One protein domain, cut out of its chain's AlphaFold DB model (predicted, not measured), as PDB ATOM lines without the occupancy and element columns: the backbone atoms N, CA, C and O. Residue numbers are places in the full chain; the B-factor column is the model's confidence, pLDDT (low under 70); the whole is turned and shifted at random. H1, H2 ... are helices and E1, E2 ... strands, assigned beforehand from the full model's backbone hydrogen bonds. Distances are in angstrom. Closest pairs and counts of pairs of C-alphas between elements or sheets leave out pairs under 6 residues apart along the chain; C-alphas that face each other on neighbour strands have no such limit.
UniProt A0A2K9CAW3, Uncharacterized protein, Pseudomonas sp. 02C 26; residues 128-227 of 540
ATOM      1  N   THR A 128       4.316 -33.391 -29.811       89.06
ATOM      2  CA  THR A 128       5.218 -32.344 -30.326       89.06
ATOM      3  C   THR A 128       5.002 -31.006 -29.607       89.06
ATOM      4  O   THR A 128       4.031 -30.832 -28.872       89.06
ATOM      5  N   ASN A 129       5.889 -30.023 -29.808       89.00
ATOM      6  CA  ASN A 129       5.721 -28.696 -29.200       89.00
ATOM      7  C   ASN A 129       4.416 -28.008 -29.619       89.00
ATOM      8  O   ASN A 129       3.791 -27.367 -28.780       89.00
ATOM      9  N   ASP A 130       3.981 -28.157 -30.869       89.75
ATOM     10  CA  ASP A 130       2.735 -27.539 -31.332       89.75
ATOM     11  C   ASP A 130       1.504 -28.223 -30.729       89.75
ATOM     12  O   ASP A 130       0.616 -27.544 -30.222       89.75
ATOM     13  N   GLN A 131       1.514 -29.554 -30.619       89.75
ATOM     14  CA  GLN A 131       0.461 -30.288 -29.909       89.75
ATOM     15  C   GLN A 131       0.416 -29.939 -28.411       89.75
ATOM     16  O   GLN A 131      -0.655 -29.891 -27.805       89.75
ATOM     17  N   ILE A 132       1.571 -29.668 -27.791       88.25
ATOM     18  CA  ILE A 132       1.624 -29.189 -26.405       88.25
ATOM     19  C   ILE A 132       1.032 -27.779 -26.293       88.25
ATOM     20  O   ILE A 132       0.278 -27.531 -25.351       88.25
ATOM     21  N   LYS A 133       1.322 -26.866 -27.232       90.69
ATOM     22  CA  LYS A 133       0.702 -25.528 -27.257       90.69
ATOM     23  C   LYS A 133      -0.818 -25.640 -27.334       90.69
ATOM     24  O   LYS A 133      -1.491 -25.074 -26.481       90.69
ATOM     25  N   GLU A 134      -1.342 -26.439 -28.263       89.44
ATOM     26  CA  GLU A 134      -2.786 -26.678 -28.405       89.44
ATOM     27  C   GLU A 134      -3.402 -27.249 -27.120       89.44
ATOM     28  O   GLU A 134      -4.434 -26.773 -26.646       89.44
ATOM     29  N   SER A 135      -2.746 -28.234 -26.499       85.12
ATOM     30  CA  SER A 135      -3.188 -28.821 -25.227       85.12
ATOM     31  C   SER A 135      -3.232 -27.787 -24.094       85.12
ATOM     32  O   SER A 135      -4.190 -27.757 -23.315       85.12
ATOM     33  N   ILE A 136      -2.231 -26.906 -24.013       84.81
ATOM     34  CA  ILE A 136      -2.185 -25.823 -23.025       84.81
ATOM     35  C   ILE A 136      -3.278 -24.802 -23.293       84.81
ATOM     36  O   ILE A 136      -3.965 -24.411 -22.354       84.81
ATOM     37  N   GLU A 137      -3.462 -24.383 -24.541       87.12
ATOM     38  CA  GLU A 137      -4.508 -23.435 -24.913       87.12
ATOM     39  C   GLU A 137      -5.889 -23.989 -24.578       87.12
ATOM     40  O   GLU A 137      -6.684 -23.293 -23.954       87.12
ATOM     41  N   LEU A 138      -6.163 -25.258 -24.889       82.50
ATOM     42  CA  LEU A 138      -7.416 -25.922 -24.526       82.50
ATOM     43  C   LEU A 138      -7.623 -25.984 -23.007       82.50
ATOM     44  O   LEU A 138      -8.717 -25.683 -22.526       82.50
ATOM     45  N   SER A 139      -6.575 -26.331 -22.255       76.50
ATOM     46  CA  SER A 139      -6.610 -26.398 -20.789       76.50
ATOM     47  C   SER A 139      -6.817 -25.017 -20.157       76.50
ATOM     48  O   SER A 139      -7.632 -24.851 -19.247       76.50
ATOM     49  N   LEU A 140      -6.127 -23.995 -20.670       78.88
ATOM     50  CA  LEU A 140      -6.155 -22.634 -20.139       78.88
ATOM     51  C   LEU A 140      -7.326 -21.793 -20.659       78.88
ATOM     52  O   LEU A 140      -7.667 -20.802 -20.019       78.88
ATOM     53  N   LYS A 141      -8.003 -22.199 -21.744       77.62
ATOM     54  CA  LYS A 141      -9.171 -21.501 -22.321       77.62
ATOM     55  C   LYS A 141     -10.282 -21.261 -21.304       77.62
ATOM     56  O   LYS A 141     -11.023 -20.287 -21.406       77.62
ATOM     57  N   GLN A 142     -10.397 -22.145 -20.317       70.06
ATOM     58  CA  GLN A 142     -11.383 -22.029 -19.247       70.06
ATOM     59  C   GLN A 142     -11.024 -20.927 -18.226       70.06
ATOM     60  O   GLN A 142     -11.889 -20.468 -17.486       70.06
ATOM     61  N   TYR A 143      -9.780 -20.444 -18.210       73.19
ATOM     62  CA  TYR A 143      -9.257 -19.463 -17.261       73.19
ATOM     63  C   TYR A 143      -9.039 -18.105 -17.944       73.19
ATOM     64  O   TYR A 143      -7.920 -17.722 -18.281       73.19
ATOM     65  N   SER A 144     -10.115 -17.331 -18.111       61.94
ATOM     66  CA  SER A 144     -10.111 -16.045 -18.834       61.94
ATOM     67  C   SER A 144      -9.189 -14.960 -18.253       61.94
ATOM     68  O   SER A 144      -8.995 -13.921 -18.874       61.94
ATOM     69  N   THR A 145      -8.648 -15.156 -17.049       66.12
ATOM     70  CA  THR A 145      -7.805 -14.184 -16.335       66.12
ATOM     71  C   THR A 145      -6.305 -14.430 -16.495       66.12
ATOM     72  O   THR A 145      -5.504 -13.676 -15.942       66.12
ATOM     73  N   PHE A 146      -5.900 -15.489 -17.197       72.25
ATOM     74  CA  PHE A 146      -4.493 -15.843 -17.346       72.25
ATOM     75  C   PHE A 146      -3.866 -15.199 -18.575       72.25
ATOM     76  O   PHE A 146      -4.246 -15.489 -19.703       72.25
ATOM     77  N   SER A 147      -2.848 -14.374 -18.340       81.44
ATOM     78  CA  SER A 147      -1.954 -13.907 -19.395       81.44
ATOM     79  C   SER A 147      -0.767 -14.859 -19.500       81.44
ATOM     80  O   SER A 147      -0.012 -15.022 -18.529       81.44
ATOM     81  N   TYR A 148      -0.630 -15.502 -20.659       87.06
ATOM     82  CA  TYR A 148       0.481 -16.389 -20.975       87.06
ATOM     83  C   TYR A 148       1.006 -16.156 -22.394       87.06
ATOM     84  O   TYR A 148       0.283 -15.677 -23.266       87.06
ATOM     85  N   ALA A 149       2.265 -16.520 -22.620       89.31
ATOM     86  CA  ALA A 149       2.915 -16.469 -23.922       89.31
ATOM     87  C   ALA A 149       3.750 -17.730 -24.165       89.31
ATOM     88  O   ALA A 149       4.277 -18.334 -23.229       89.31
ATOM     89  N   PHE A 150       3.908 -18.099 -25.433       91.25
ATOM     90  CA  PHE A 150       4.819 -19.161 -25.846       91.25
ATOM     91  C   PHE A 150       6.093 -18.560 -26.433       91.25
ATOM     92  O   PHE A 150       6.038 -17.631 -27.235       91.25
ATOM     93  N   ALA A 151       7.241 -19.124 -26.077       89.94
ATOM     94  CA  ALA A 151       8.516 -18.816 -26.708       89.94
ATOM     95  C   ALA A 151       9.228 -20.124 -27.054       89.94
ATOM     96  O   ALA A 151       9.396 -20.983 -26.194       89.94
ATOM     97  N   SER A 152       9.621 -20.297 -28.313       89.81
ATOM     98  CA  SER A 152      10.386 -21.469 -28.760       89.81
ATOM     99  C   SER A 152      11.864 -21.107 -28.870       89.81
ATOM    100  O   SER A 152      12.198 -19.985 -29.250       89.81
ATOM    101  N   GLN A 153      12.741 -22.040 -28.518       85.94
ATOM    102  CA  GLN A 153      14.189 -21.880 -28.614       85.94
ATOM    103  C   GLN A 153      14.772 -23.198 -29.120       85.94
ATOM    104  O   GLN A 153      14.884 -24.148 -28.351       85.94
ATOM    105  N   GLY A 154      15.070 -23.261 -30.419       86.38
ATOM    106  CA  GLY A 154      15.379 -24.531 -31.079       86.38
ATOM    107  C   GLY A 154      14.237 -25.533 -30.886       86.38
ATOM    108  O   GLY A 154      13.076 -25.201 -31.136       86.38
ATOM    109  N   GLU A 155      14.553 -26.722 -30.381       87.75
ATOM    110  CA  GLU A 155      13.561 -27.762 -30.071       87.75
ATOM    111  C   GLU A 155      12.839 -27.560 -28.728       87.75
ATOM    112  O   GLU A 155      11.888 -28.279 -28.409       87.75
ATOM    113  N   ASN A 156      13.247 -26.576 -27.929       90.62
ATOM    114  CA  ASN A 156      12.662 -26.322 -26.617       90.62
ATOM    115  C   ASN A 156      11.452 -25.378 -26.689       90.62
ATOM    116  O   ASN A 156      11.363 -24.499 -27.551       90.62
ATOM    117  N   LEU A 157      10.537 -25.519 -25.726       91.94
ATOM    118  CA  LEU A 157       9.335 -24.690 -25.604       91.94
ATOM    119  C   LEU A 157       9.221 -24.098 -24.197       91.94
ATOM    120  O   LEU A 157       9.170 -24.824 -23.211       91.94
ATOM    121  N   ALA A 158       9.101 -22.780 -24.106       90.56
ATOM    122  CA  ALA A 158       8.786 -22.060 -22.882       90.56
ATOM    123  C   ALA A 158       7.334 -21.569 -22.901       90.56
ATOM    124  O   ALA A 158       6.883 -20.964 -23.874       90.56
ATOM    125  N   VAL A 159       6.638 -21.781 -21.791       90.00
ATOM    126  CA  VAL A 159       5.297 -21.269 -21.508       90.00
ATOM    127  C   VAL A 159       5.441 -20.270 -20.369       90.00
ATOM    128  O   VAL A 159       5.746 -20.644 -19.235       90.00
ATOM    129  N   ILE A 160       5.284 -18.992 -20.688       88.31
ATOM    130  CA  ILE A 160       5.537 -17.873 -19.785       88.31
ATOM    131  C   ILE A 160       4.198 -17.415 -19.227       88.31
ATOM    132  O   ILE A 160       3.366 -16.914 -19.970       88.31
ATOM    133  N   PHE A 161       3.994 -17.569 -17.924       85.50
ATOM    134  CA  PHE A 161       2.853 -17.023 -17.195       85.50
ATOM    135  C   PHE A 161       3.262 -15.680 -16.603       85.50
ATOM    136  O   PHE A 161       4.272 -15.618 -15.909       85.50
ATOM    137  N   HIS A 162       2.509 -14.606 -16.847       79.44
ATOM    138  CA  HIS A 162       2.927 -13.262 -16.424       79.44
ATOM    139  C   HIS A 162       2.551 -12.922 -14.970       79.44
ATOM    140  O   HIS A 162       3.210 -12.099 -14.331       79.44
ATOM    141  N   HIS A 163       1.516 -13.561 -14.409       72.25
ATOM    142  CA  HIS A 163       0.994 -13.215 -13.084       72.25
ATOM    143  C   HIS A 163       0.543 -14.433 -12.261       72.25
ATOM    144  O   HIS A 163      -0.598 -14.880 -12.408       72.25
ATOM    145  N   PRO A 164       1.365 -14.906 -11.298       68.62
ATOM    146  CA  PRO A 164       2.797 -14.663 -11.078       68.62
ATOM    147  C   PRO A 164       3.701 -15.049 -12.253       68.62
ATOM    148  O   PRO A 164       3.351 -15.925 -13.036       68.62
ATOM    149  N   SER A 165       4.888 -14.428 -12.291       77.81
ATOM    150  CA  SER A 165       5.930 -14.711 -13.282       77.81
ATOM    151  C   SER A 165       6.530 -16.102 -13.076       77.81
ATOM    152  O   SER A 165       7.341 -16.326 -12.169       77.81
ATOM    153  N   ILE A 166       6.053 -17.061 -13.863       83.94
ATOM    154  CA  ILE A 166       6.434 -18.473 -13.790       83.94
ATOM    155  C   ILE A 166       6.620 -18.985 -15.205       83.94
ATOM    156  O   ILE A 166       5.812 -18.696 -16.084       83.94
ATOM    157  N   ILE A 167       7.669 -19.769 -15.424       87.69
ATOM    158  CA  ILE A 167       7.972 -20.334 -16.733       87.69
ATOM    159  C   ILE A 167       7.935 -21.856 -16.623       87.69
ATOM    160  O   ILE A 167       8.741 -22.451 -15.907       87.69
ATOM    161  N   LEU A 168       7.000 -22.491 -17.336       88.94
ATOM    162  CA  LEU A 168       7.075 -23.927 -17.607       88.94
ATOM    163  C   LEU A 168       7.945 -24.106 -18.850       88.94
ATOM    164  O   LEU A 168       7.593 -23.615 -19.919       88.94
ATOM    165  N   TYR A 169       9.086 -24.772 -18.718       90.31
ATOM    166  CA  TYR A 169      10.043 -24.934 -19.809       90.31
ATOM    167  C   TYR A 169      10.190 -26.416 -20.150       90.31
ATOM    168  O   TYR A 169      10.589 -27.220 -19.312       90.31
ATOM    169  N   ILE A 170       9.854 -26.775 -21.382       91.50
ATOM    170  CA  ILE A 170       9.948 -28.130 -21.917       91.50
ATOM    171  C   ILE A 170      11.290 -28.245 -22.636       91.50
ATOM    172  O   ILE A 170      11.525 -27.562 -23.635       91.50
ATOM    173  N   VAL A 171      12.168 -29.080 -22.088       89.50
ATOM    174  CA  VAL A 171      13.532 -29.301 -22.571       89.50
ATOM    175  C   VAL A 171      13.567 -30.589 -23.389       89.50
ATOM    176  O   VAL A 171      13.487 -31.682 -22.828       89.50
ATOM    177  N   ARG A 172      13.702 -30.455 -24.709       87.94
ATOM    178  CA  ARG A 172      13.933 -31.561 -25.654       87.94
ATOM    179  C   ARG A 172      15.405 -31.734 -25.985       87.94
ATOM    180  O   ARG A 172      15.871 -32.864 -26.100       87.94
ATOM    181  N   SER A 173      16.138 -30.625 -26.045       86.69
ATOM    182  CA  SER A 173      17.580 -30.621 -26.244       86.69
ATOM    183  C   SER A 173      18.267 -29.653 -25.286       86.69
ATOM    184  O   SER A 173      17.901 -28.479 -25.182       86.69
ATOM    185  N   TRP A 174      19.310 -30.133 -24.609       85.12
ATOM    186  CA  TRP A 174      20.160 -29.287 -23.774       85.12
ATOM    187  C   TRP A 174      21.052 -28.347 -24.588       85.12
ATOM    188  O   TRP A 174      21.417 -27.299 -24.066       85.12
ATOM    189  N   SER A 175      21.344 -28.652 -25.862       83.12
ATOM    190  CA  SER A 175      22.109 -27.743 -26.739       83.12
ATOM    191  C   SER A 175      21.404 -26.406 -26.934       83.12
ATOM    192  O   SER A 175      22.045 -25.366 -27.057       83.12
ATOM    193  N   ASP A 176      20.073 -26.445 -26.928       82.94
ATOM    194  CA  ASP A 176      19.223 -25.287 -27.172       82.94
ATOM    195  C   ASP A 176      18.792 -24.623 -25.862       82.94
ATOM    196  O   ASP A 176      18.105 -23.602 -25.873       82.94
ATOM    197  N   TYR A 177      19.160 -25.199 -24.713       82.12
ATOM    198  CA  TYR A 177      18.857 -24.630 -23.411       82.12
ATOM    199  C   TYR A 177      19.907 -23.587 -23.040       82.12
ATOM    200  O   TYR A 177      21.097 -23.876 -22.939       82.12
ATOM    201  N   THR A 178      19.459 -22.367 -22.752       74.25
ATOM    202  CA  THR A 178      20.309 -21.346 -22.143       74.25
ATOM    203  C   THR A 178      19.844 -21.060 -20.726       74.25
ATOM    204  O   THR A 178      18.665 -20.800 -20.476       74.25
ATOM    205  N   ALA A 179      20.792 -21.089 -19.788       66.38
ATOM    206  CA  ALA A 179      20.577 -20.653 -18.417       66.38
ATOM    207  C   ALA A 179      19.986 -19.236 -18.407       66.38
ATOM    208  O   ALA A 179      20.595 -18.304 -18.936       66.38
ATOM    209  N   LYS A 180      18.804 -19.065 -17.807       69.81
ATOM    210  CA  LYS A 180      18.145 -17.758 -17.707       69.81
ATOM    211  C   LYS A 180      18.321 -17.191 -16.297       69.81
ATOM    212  O   LYS A 180      17.547 -17.540 -15.399       69.81
ATOM    213  N   PRO A 181      19.318 -16.315 -16.065       56.91
ATOM    214  CA  PRO A 181      19.376 -15.560 -14.823       56.91
ATOM    215  C   PRO A 181      18.149 -14.643 -14.775       56.91
ATOM    216  O   PRO A 181      17.903 -13.873 -15.698       56.91
ATOM    217  N   GLY A 182      17.336 -14.739 -13.725       61.50
ATOM    218  CA  GLY A 182      16.095 -13.971 -13.687       61.50
ATOM    219  C   GLY A 182      15.276 -14.149 -12.418       61.50
ATOM    220  O   GLY A 182      15.614 -14.932 -11.532       61.50
ATOM    221  N   ARG A 183      14.190 -13.377 -12.342       61.94
ATOM    222  CA  ARG A 183      13.207 -13.385 -11.243       61.94
ATOM    223  C   ARG A 183      12.219 -14.536 -11.332       61.94
ATOM    224  O   ARG A 183      11.605 -14.887 -10.326       61.94
ATOM    225  N   ASP A 184      12.043 -15.053 -12.537       75.06
ATOM    226  CA  ASP A 184      10.985 -15.997 -12.845       75.06
ATOM    227  C   ASP A 184      11.294 -17.339 -12.200       75.06
ATOM    228  O   ASP A 184      12.440 -17.790 -12.184       75.06
ATOM    229  N   ASN A 185      10.262 -17.967 -11.646       77.50
ATOM    230  CA  ASN A 185      10.392 -19.326 -11.149       77.50
ATOM    231  C   ASN A 185      10.236 -20.288 -12.325       77.50
ATOM    232  O   ASN A 185       9.218 -20.261 -13.019       77.50
ATOM    233  N   PHE A 186      11.229 -21.146 -12.529       81.75
ATOM    234  CA  PHE A 186      11.229 -22.122 -13.611       81.75
ATOM    235  C   PHE A 186      10.761 -23.485 -13.110       81.75
ATOM    236  O   PHE A 186      11.217 -23.979 -12.077       81.75
ATOM    237  N   HIS A 187       9.879 -24.117 -13.871       85.19
ATOM    238  CA  HIS A 187       9.598 -25.540 -13.756       85.19
ATOM    239  C   HIS A 187      10.015 -26.202 -15.064       85.19
ATOM    240  O   HIS A 187       9.452 -25.912 -16.118       85.19
ATOM    241  N   LEU A 188      11.016 -27.069 -14.992       86.38
ATOM    242  CA  LEU A 188      11.561 -27.762 -16.150       86.38
ATOM    243  C   LEU A 188      10.842 -29.102 -16.335       86.38
ATOM    244  O   LEU A 188      10.637 -29.828 -15.363       86.38
ATOM    245  N   ILE A 189      10.465 -29.428 -17.569       87.06
ATOM    246  CA  ILE A 189       9.975 -30.745 -17.991       87.06
ATOM    247  C   ILE A 189      10.972 -31.259 -19.029       87.06
ATOM    248  O   ILE A 189      11.000 -30.773 -20.154       87.06
ATOM    249  N   VAL A 190      11.822 -32.197 -18.634       84.88
ATOM    250  CA  VAL A 190      12.902 -32.738 -19.457       84.88
ATOM    251  C   VAL A 190      12.416 -33.988 -20.158       84.88
ATOM    252  O   VAL A 190      12.061 -34.976 -19.520       84.88
ATOM    253  N   THR A 191      12.401 -33.922 -21.482       80.62
ATOM    254  CA  THR A 191      11.939 -34.990 -22.371       80.62
ATOM    255  C   THR A 191      13.030 -35.442 -23.333       80.62
ATOM    256  O   THR A 191      12.713 -36.083 -24.329       80.62
ATOM    257  N   THR A 192      14.274 -35.024 -23.099       73.19
ATOM    258  CA  THR A 192      15.429 -35.420 -23.908       73.19
ATOM    259  C   THR A 192      15.753 -36.898 -23.702       73.19
ATOM    260  O   THR A 192      15.582 -37.416 -22.599       73.19
ATOM    261  N   ASP A 193      16.269 -37.555 -24.739       64.38
ATOM    262  CA  ASP A 193      16.722 -38.950 -24.670       64.38
ATOM    263  C   ASP A 193      18.028 -39.104 -23.862       64.38
ATOM    264  O   ASP A 193      18.437 -40.215 -23.534       64.38
ATOM    265  N   ASN A 194      18.699 -37.993 -23.526       65.38
ATOM    266  CA  ASN A 194      19.916 -37.981 -22.718       65.38
ATOM    267  C   ASN A 194      19.668 -37.373 -21.328       65.38
ATOM    268  O   ASN A 194      20.127 -36.272 -21.004       65.38
ATOM    269  N   GLU A 195      18.942 -38.110 -20.491       58.81
ATOM    270  CA  GLU A 195      18.580 -37.740 -19.112       58.81
ATOM    271  C   GLU A 195      19.786 -37.400 -18.225       58.81
ATOM    272  O   GLU A 195      19.664 -36.650 -17.258       58.81
ATOM    273  N   PHE A 196      20.967 -37.918 -18.567       60.72
ATOM    274  CA  PHE A 196      22.196 -37.753 -17.794       60.72
ATOM    275  C   PHE A 196      23.003 -36.502 -18.170       60.72
ATOM    276  O   PHE A 196      24.004 -36.210 -17.524       60.72
ATOM    277  N   SER A 197      22.567 -35.738 -19.175       65.81
ATOM    278  CA  SER A 197      23.267 -34.538 -19.668       65.81
ATOM    279  C   SER A 197      22.728 -33.214 -19.116       65.81
ATOM    280  O   SER A 197      22.923 -32.159 -19.718       65.81
ATOM    281  N   ILE A 198      22.050 -33.253 -17.965       75.00
ATOM    282  CA  ILE A 198      21.516 -32.050 -17.317       75.00
ATOM    283  C   ILE A 198      22.681 -31.096 -16.992       75.00
ATOM    284  O   ILE A 198      23.637 -31.510 -16.336       75.00
ATOM    285  N   PRO A 199      22.626 -29.820 -17.409       76.62
ATOM    286  CA  PRO A 199      23.637 -28.838 -17.047       76.62
ATOM    287  C   PRO A 199      23.672 -28.621 -15.531       76.62
ATOM    288  O   PRO A 199      22.633 -28.405 -14.899       76.62
ATOM    289  N   PHE A 200      24.867 -28.648 -14.939       69.00
ATOM    290  CA  PHE A 200      25.066 -28.495 -13.491       69.00
ATOM    291  C   PHE A 200      24.494 -27.176 -12.944       69.00
ATOM    292  O   PHE A 200      24.040 -27.091 -11.799       69.00
ATOM    293  N   GLU A 201      24.448 -26.144 -13.783       72.75
ATOM    294  CA  GLU A 201      23.923 -24.823 -13.460       72.75
ATOM    295  C   GLU A 201      22.440 -24.865 -13.064       72.75
ATOM    296  O   GLU A 201      21.990 -24.014 -12.298       72.75
ATOM    297  N   ILE A 202      21.668 -25.855 -13.528       74.75
ATOM    298  CA  ILE A 202      20.252 -26.014 -13.160       74.75
ATOM    299  C   ILE A 202      20.085 -26.182 -11.648       74.75
ATOM    300  O   ILE A 202      19.191 -25.582 -11.049       74.75
ATOM    301  N   ALA A 203      20.960 -26.969 -11.017       65.19
ATOM    302  CA  ALA A 203      20.897 -27.228  -9.584       65.19
ATOM    303  C   ALA A 203      21.336 -26.013  -8.743       65.19
ATOM    304  O   ALA A 203      20.931 -25.887  -7.585       65.19
ATOM    305  N   THR A 204      22.139 -25.105  -9.307       64.38
ATOM    306  CA  THR A 204      22.739 -23.971  -8.583       64.38
ATOM    307  C   THR A 204      22.058 -22.627  -8.851       64.38
ATOM    308  O   THR A 204      22.168 -21.716  -8.027       64.38
ATOM    309  N   GLN A 205      21.281 -22.503  -9.933       70.00
ATOM    310  CA  GLN A 205      20.566 -21.278 -10.328       70.00
ATOM    311  C   GLN A 205      19.554 -20.776  -9.280       70.00
ATOM    312  O   GLN A 205      19.290 -19.575  -9.186       70.00
ATOM    313  N   GLY A 206      18.987 -21.677  -8.473       65.19
ATOM    314  CA  GLY A 206      18.091 -21.364  -7.354       65.19
ATOM    315  C   GLY A 206      16.681 -20.896  -7.740       65.19
ATOM    316  O   GLY A 206      15.761 -21.072  -6.944       65.19
ATOM    317  N   ASN A 207      16.487 -20.321  -8.935       72.25
ATOM    318  CA  ASN A 207      15.179 -19.939  -9.493       72.25
ATOM    319  C   ASN A 207      14.469 -21.102 -10.217       72.25
ATOM    320  O   ASN A 207      13.272 -21.017 -10.499       72.25
ATOM    321  N   VAL A 208      15.164 -22.219 -10.449       77.44
ATOM    322  CA  VAL A 208      14.550 -23.487 -10.850       77.44
ATOM    323  C   VAL A 208      13.856 -24.098  -9.635       77.44
ATOM    324  O   VAL A 208      14.486 -24.532  -8.678       77.44
ATOM    325  N   SER A 209      12.526 -24.102  -9.655       75.25
ATOM    326  CA  SER A 209      11.683 -24.577  -8.555       75.25
ATOM    327  C   SER A 209      11.418 -26.076  -8.622       75.25
ATOM    328  O   SER A 209      11.313 -26.735  -7.586       75.25
ATOM    329  N   SER A 210      11.296 -26.632  -9.826       77.19
ATOM    330  CA  SER A 210      11.224 -28.079 -10.004       77.19
ATOM    331  C   SER A 210      11.744 -28.529 -11.358       77.19
ATOM    332  O   SER A 210      11.765 -27.757 -12.313       77.19
ATOM    333  N   LEU A 211      12.072 -29.809 -11.442       79.31
ATOM    334  CA  LEU A 211      12.606 -30.480 -12.610       79.31
ATOM    335  C   LEU A 211      11.923 -31.846 -12.738       79.31
ATOM    336  O   LEU A 211      12.125 -32.705 -11.898       79.31
ATOM    337  N   ALA A 212      11.081 -32.045 -13.744       81.56
ATOM    338  CA  ALA A 212      10.454 -33.328 -14.039       81.56
ATOM    339  C   ALA A 212      11.248 -34.025 -15.143       81.56
ATOM    340  O   ALA A 212      11.321 -33.488 -16.244       81.56
ATOM    341  N   ILE A 213      11.841 -35.182 -14.861       76.81
ATOM    342  CA  ILE A 213      12.705 -35.902 -15.810       76.81
ATOM    343  C   ILE A 213      11.973 -37.134 -16.290       76.81
ATOM    344  O   ILE A 213      11.573 -37.956 -15.466       76.81
ATOM    345  N   ARG A 214      11.789 -37.241 -17.607       76.69
ATOM    346  CA  ARG A 214      11.362 -38.486 -18.236       76.69
ATOM    347  C   ARG A 214      12.441 -39.528 -17.965       76.69
ATOM    348  O   ARG A 214      13.575 -39.218 -18.263       76.69
ATOM    349  N   ASN A 215      12.099 -40.670 -17.383       68.94
ATOM    350  CA  ASN A 215      13.014 -41.782 -17.153       68.94
ATOM    351  C   ASN A 215      13.014 -42.766 -18.333       68.94
ATOM    352  O   ASN A 215      12.124 -42.707 -19.187       68.94
ATOM    353  N   GLU A 216      13.927 -43.746 -18.315       62.16
ATOM    354  CA  GLU A 216      14.055 -44.814 -19.332       62.16
ATOM    355  C   GLU A 216      12.737 -45.556 -19.622       62.16
ATOM    356  O   GLU A 216      12.564 -46.219 -20.643       62.16
ATOM    357  N   ARG A 217      11.789 -45.468 -18.689       56.22
ATOM    358  CA  ARG A 217      10.482 -46.117 -18.727       56.22
ATOM    359  C   ARG A 217       9.362 -45.195 -19.220       56.22
ATOM    360  O   ARG A 217       8.203 -45.595 -19.236       56.22
ATOM    361  N   GLY A 218       9.699 -43.966 -19.597       62.25
ATOM    362  CA  GLY A 218       8.810 -42.939 -20.120       62.25
ATOM    363  C   GLY A 218       8.136 -42.050 -19.068       62.25
ATOM    364  O   GLY A 218       7.513 -41.062 -19.457       62.25
ATOM    365  N   TYR A 219       8.254 -42.344 -17.771       66.62
ATOM    366  CA  TYR A 219       7.582 -41.592 -16.701       66.62
ATOM    367  C   TYR A 219       8.367 -40.371 -16.265       66.62
ATOM    368  O   TYR A 219       9.584 -40.363 -16.340       66.62
ATOM    369  N   PHE A 220       7.672 -39.384 -15.705       72.31
ATOM    370  CA  PHE A 220       8.315 -38.208 -15.138       72.31
ATOM    371  C   PHE A 220       8.557 -38.356 -13.635       72.31
ATOM    372  O   PHE A 220       7.608 -38.412 -12.851       72.31
ATOM    373  N   ASP A 221       9.824 -38.345 -13.231       65.31
ATOM    374  CA  ASP A 221      10.227 -38.216 -11.835       65.31
ATOM    375  C   ASP A 221      10.421 -36.727 -11.487       65.31
ATOM    376  O   ASP A 221      11.222 -36.020 -12.104       65.31
ATOM    377  N   GLN A 222       9.647 -36.213 -10.522       70.81
ATOM    378  CA  GLN A 222       9.556 -34.772 -10.240       70.81
ATOM    379  C   GLN A 222      10.473 -34.303  -9.109       70.81
ATOM    380  O   GLN A 222      10.156 -34.452  -7.931       70.81
ATOM    381  N   ILE A 223      11.562 -33.626  -9.456       68.31
ATOM    382  CA  ILE A 223      12.554 -33.091  -8.529       68.31
ATOM    383  C   ILE A 223      12.131 -31.711  -8.044       68.31
ATOM    384  O   ILE A 223      11.965 -30.800  -8.849       68.31
ATOM    385  N   ILE A 224      11.974 -31.517  -6.733       68.31
ATOM    386  CA  ILE A 224      11.727 -30.188  -6.158       68.31
ATOM    387  C   ILE A 224      13.076 -29.538  -5.854       68.31
ATOM    388  O   ILE A 224      13.778 -29.962  -4.945       68.31
ATOM    389  N   LEU A 225      13.411 -28.486  -6.597       66.31
ATOM    390  CA  LEU A 225      14.648 -27.709  -6.448       66.31
ATOM    391  C   LEU A 225      14.409 -26.359  -5.752       66.31
ATOM    392  O   LEU A 225      15.326 -25.555  -5.601       66.31
ATOM    393  N   SER A 226      13.169 -26.100  -5.320       66.19
ATOM    394  CA  SER A 226      12.770 -24.819  -4.746       66.19
ATOM    395  C   SER A 226      13.625 -24.454  -3.536       66.19
ATOM    396  O   SER A 226      13.569 -25.120  -2.500       66.19
ATOM    397  N   ASN A 227      14.351 -23.346  -3.645       71.06
ATOM    398  CA  ASN A 227      15.101 -22.780  -2.540       71.06
ATOM    399  C   ASN A 227      14.255 -21.687  -1.849       71.06
ATOM    400  O   ASN A 227      13.984 -20.647  -2.461       71.06
TER     401      ASN A 227
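This is residues 128 to 227 of the 540 residues of an uncharacterized protein of Pseudomonas sp. 02C 26 (UniProt A0A2K9CAW3). A single twisted sheet of six strands makes a wall, with the helix H1 over one face at the E1 and E2 end and the short helix H2 only grazing the sheet, near E5. The long link from E3 to E4 makes a stretch with no named element, residues 172 to 184. The printed part has 100 residues, with two named helices and six named strands in the order H1 E1 E2 E3 E4 H2 E5 E6. The sheet is mixed, in the order E1, E2, E3, E4, E5, E6, and the class is mixed, helices and strands. The whole is compact, with a radius of gyration of the C-alphas of 13.4 A and spans of 39 by 29 by 23 A.

H1, residues 129 to 140, begins at C-alpha 129 (5.721, -28.696, -29.200) and is 16.1 A long. E1 is residues 148 to 153, 16.6 A; E2, residues 156 to 162, 19.2 A; E3, residues 165 to 171, 18.9 A. E4 is residues 185 to 190, 16.0 A, and begins at C-alpha 185 (10.392, -19.326, -11.149). H2 is residues 201 to 204, 5.1 A. E5 is residues 208 to 214, 17.0 A, and E6, residues 220 to 224, 12.5 A, ends at C-alpha 224 (11.727, -30.188, -6.158).

E1, E2 and E3 form a meander, each strand the antiparallel neighbour of the one before; N 151 and O 158 are 2.9 A apart, N 159 and O 168 2.8 A. E3 and E4 are parallel at 16 degrees, with N 169 and O 187 at 2.9 A. E4 and E5 are parallel at 10 degrees, with N 190 and O 212 at 2.8 A. E4, H2 and E5 form a strand-helix-strand unit, two parallel neighbour strands with a helix between, and its crossover is right-handed. E5 and E6 form an antiparallel hairpin, with N 211 and O 223 at 2.8 A. E1 and E6 are the edge strands. H1 is on the sheet at a height of 9.8 A, two layers, a helix on one face of a sheet. It lies over E2 and only just over E1, on which 3 of its C-alphas fall, and runs along the strands, at 15 degrees to E2 on the local plane. The closest C-alphas of H1 and E2 are those of Asn 129 and Leu 157, 6.5 A apart. H2 only grazes the sheet, with its residues 201 to 203; the closest C-alphas of H2 and E5 are those of Ile 202 and Val 208, 6.7 A apart. H1 and H2 are apart. In H1 every O i to N i+4 pair is within hydrogen-bond range; H2 is too short for such a pair.

The two C-alphas farthest apart, those of Ser 144 and Phe 196, are 38.9 A apart. The printed part has no cut, and the link from E3 to E4, with 13 residues, is long. The mean pLDDT of the printed part is 77.6; 27 residues are under 70, among them residues 179 to 183, 193 to 197 and 215 to 219.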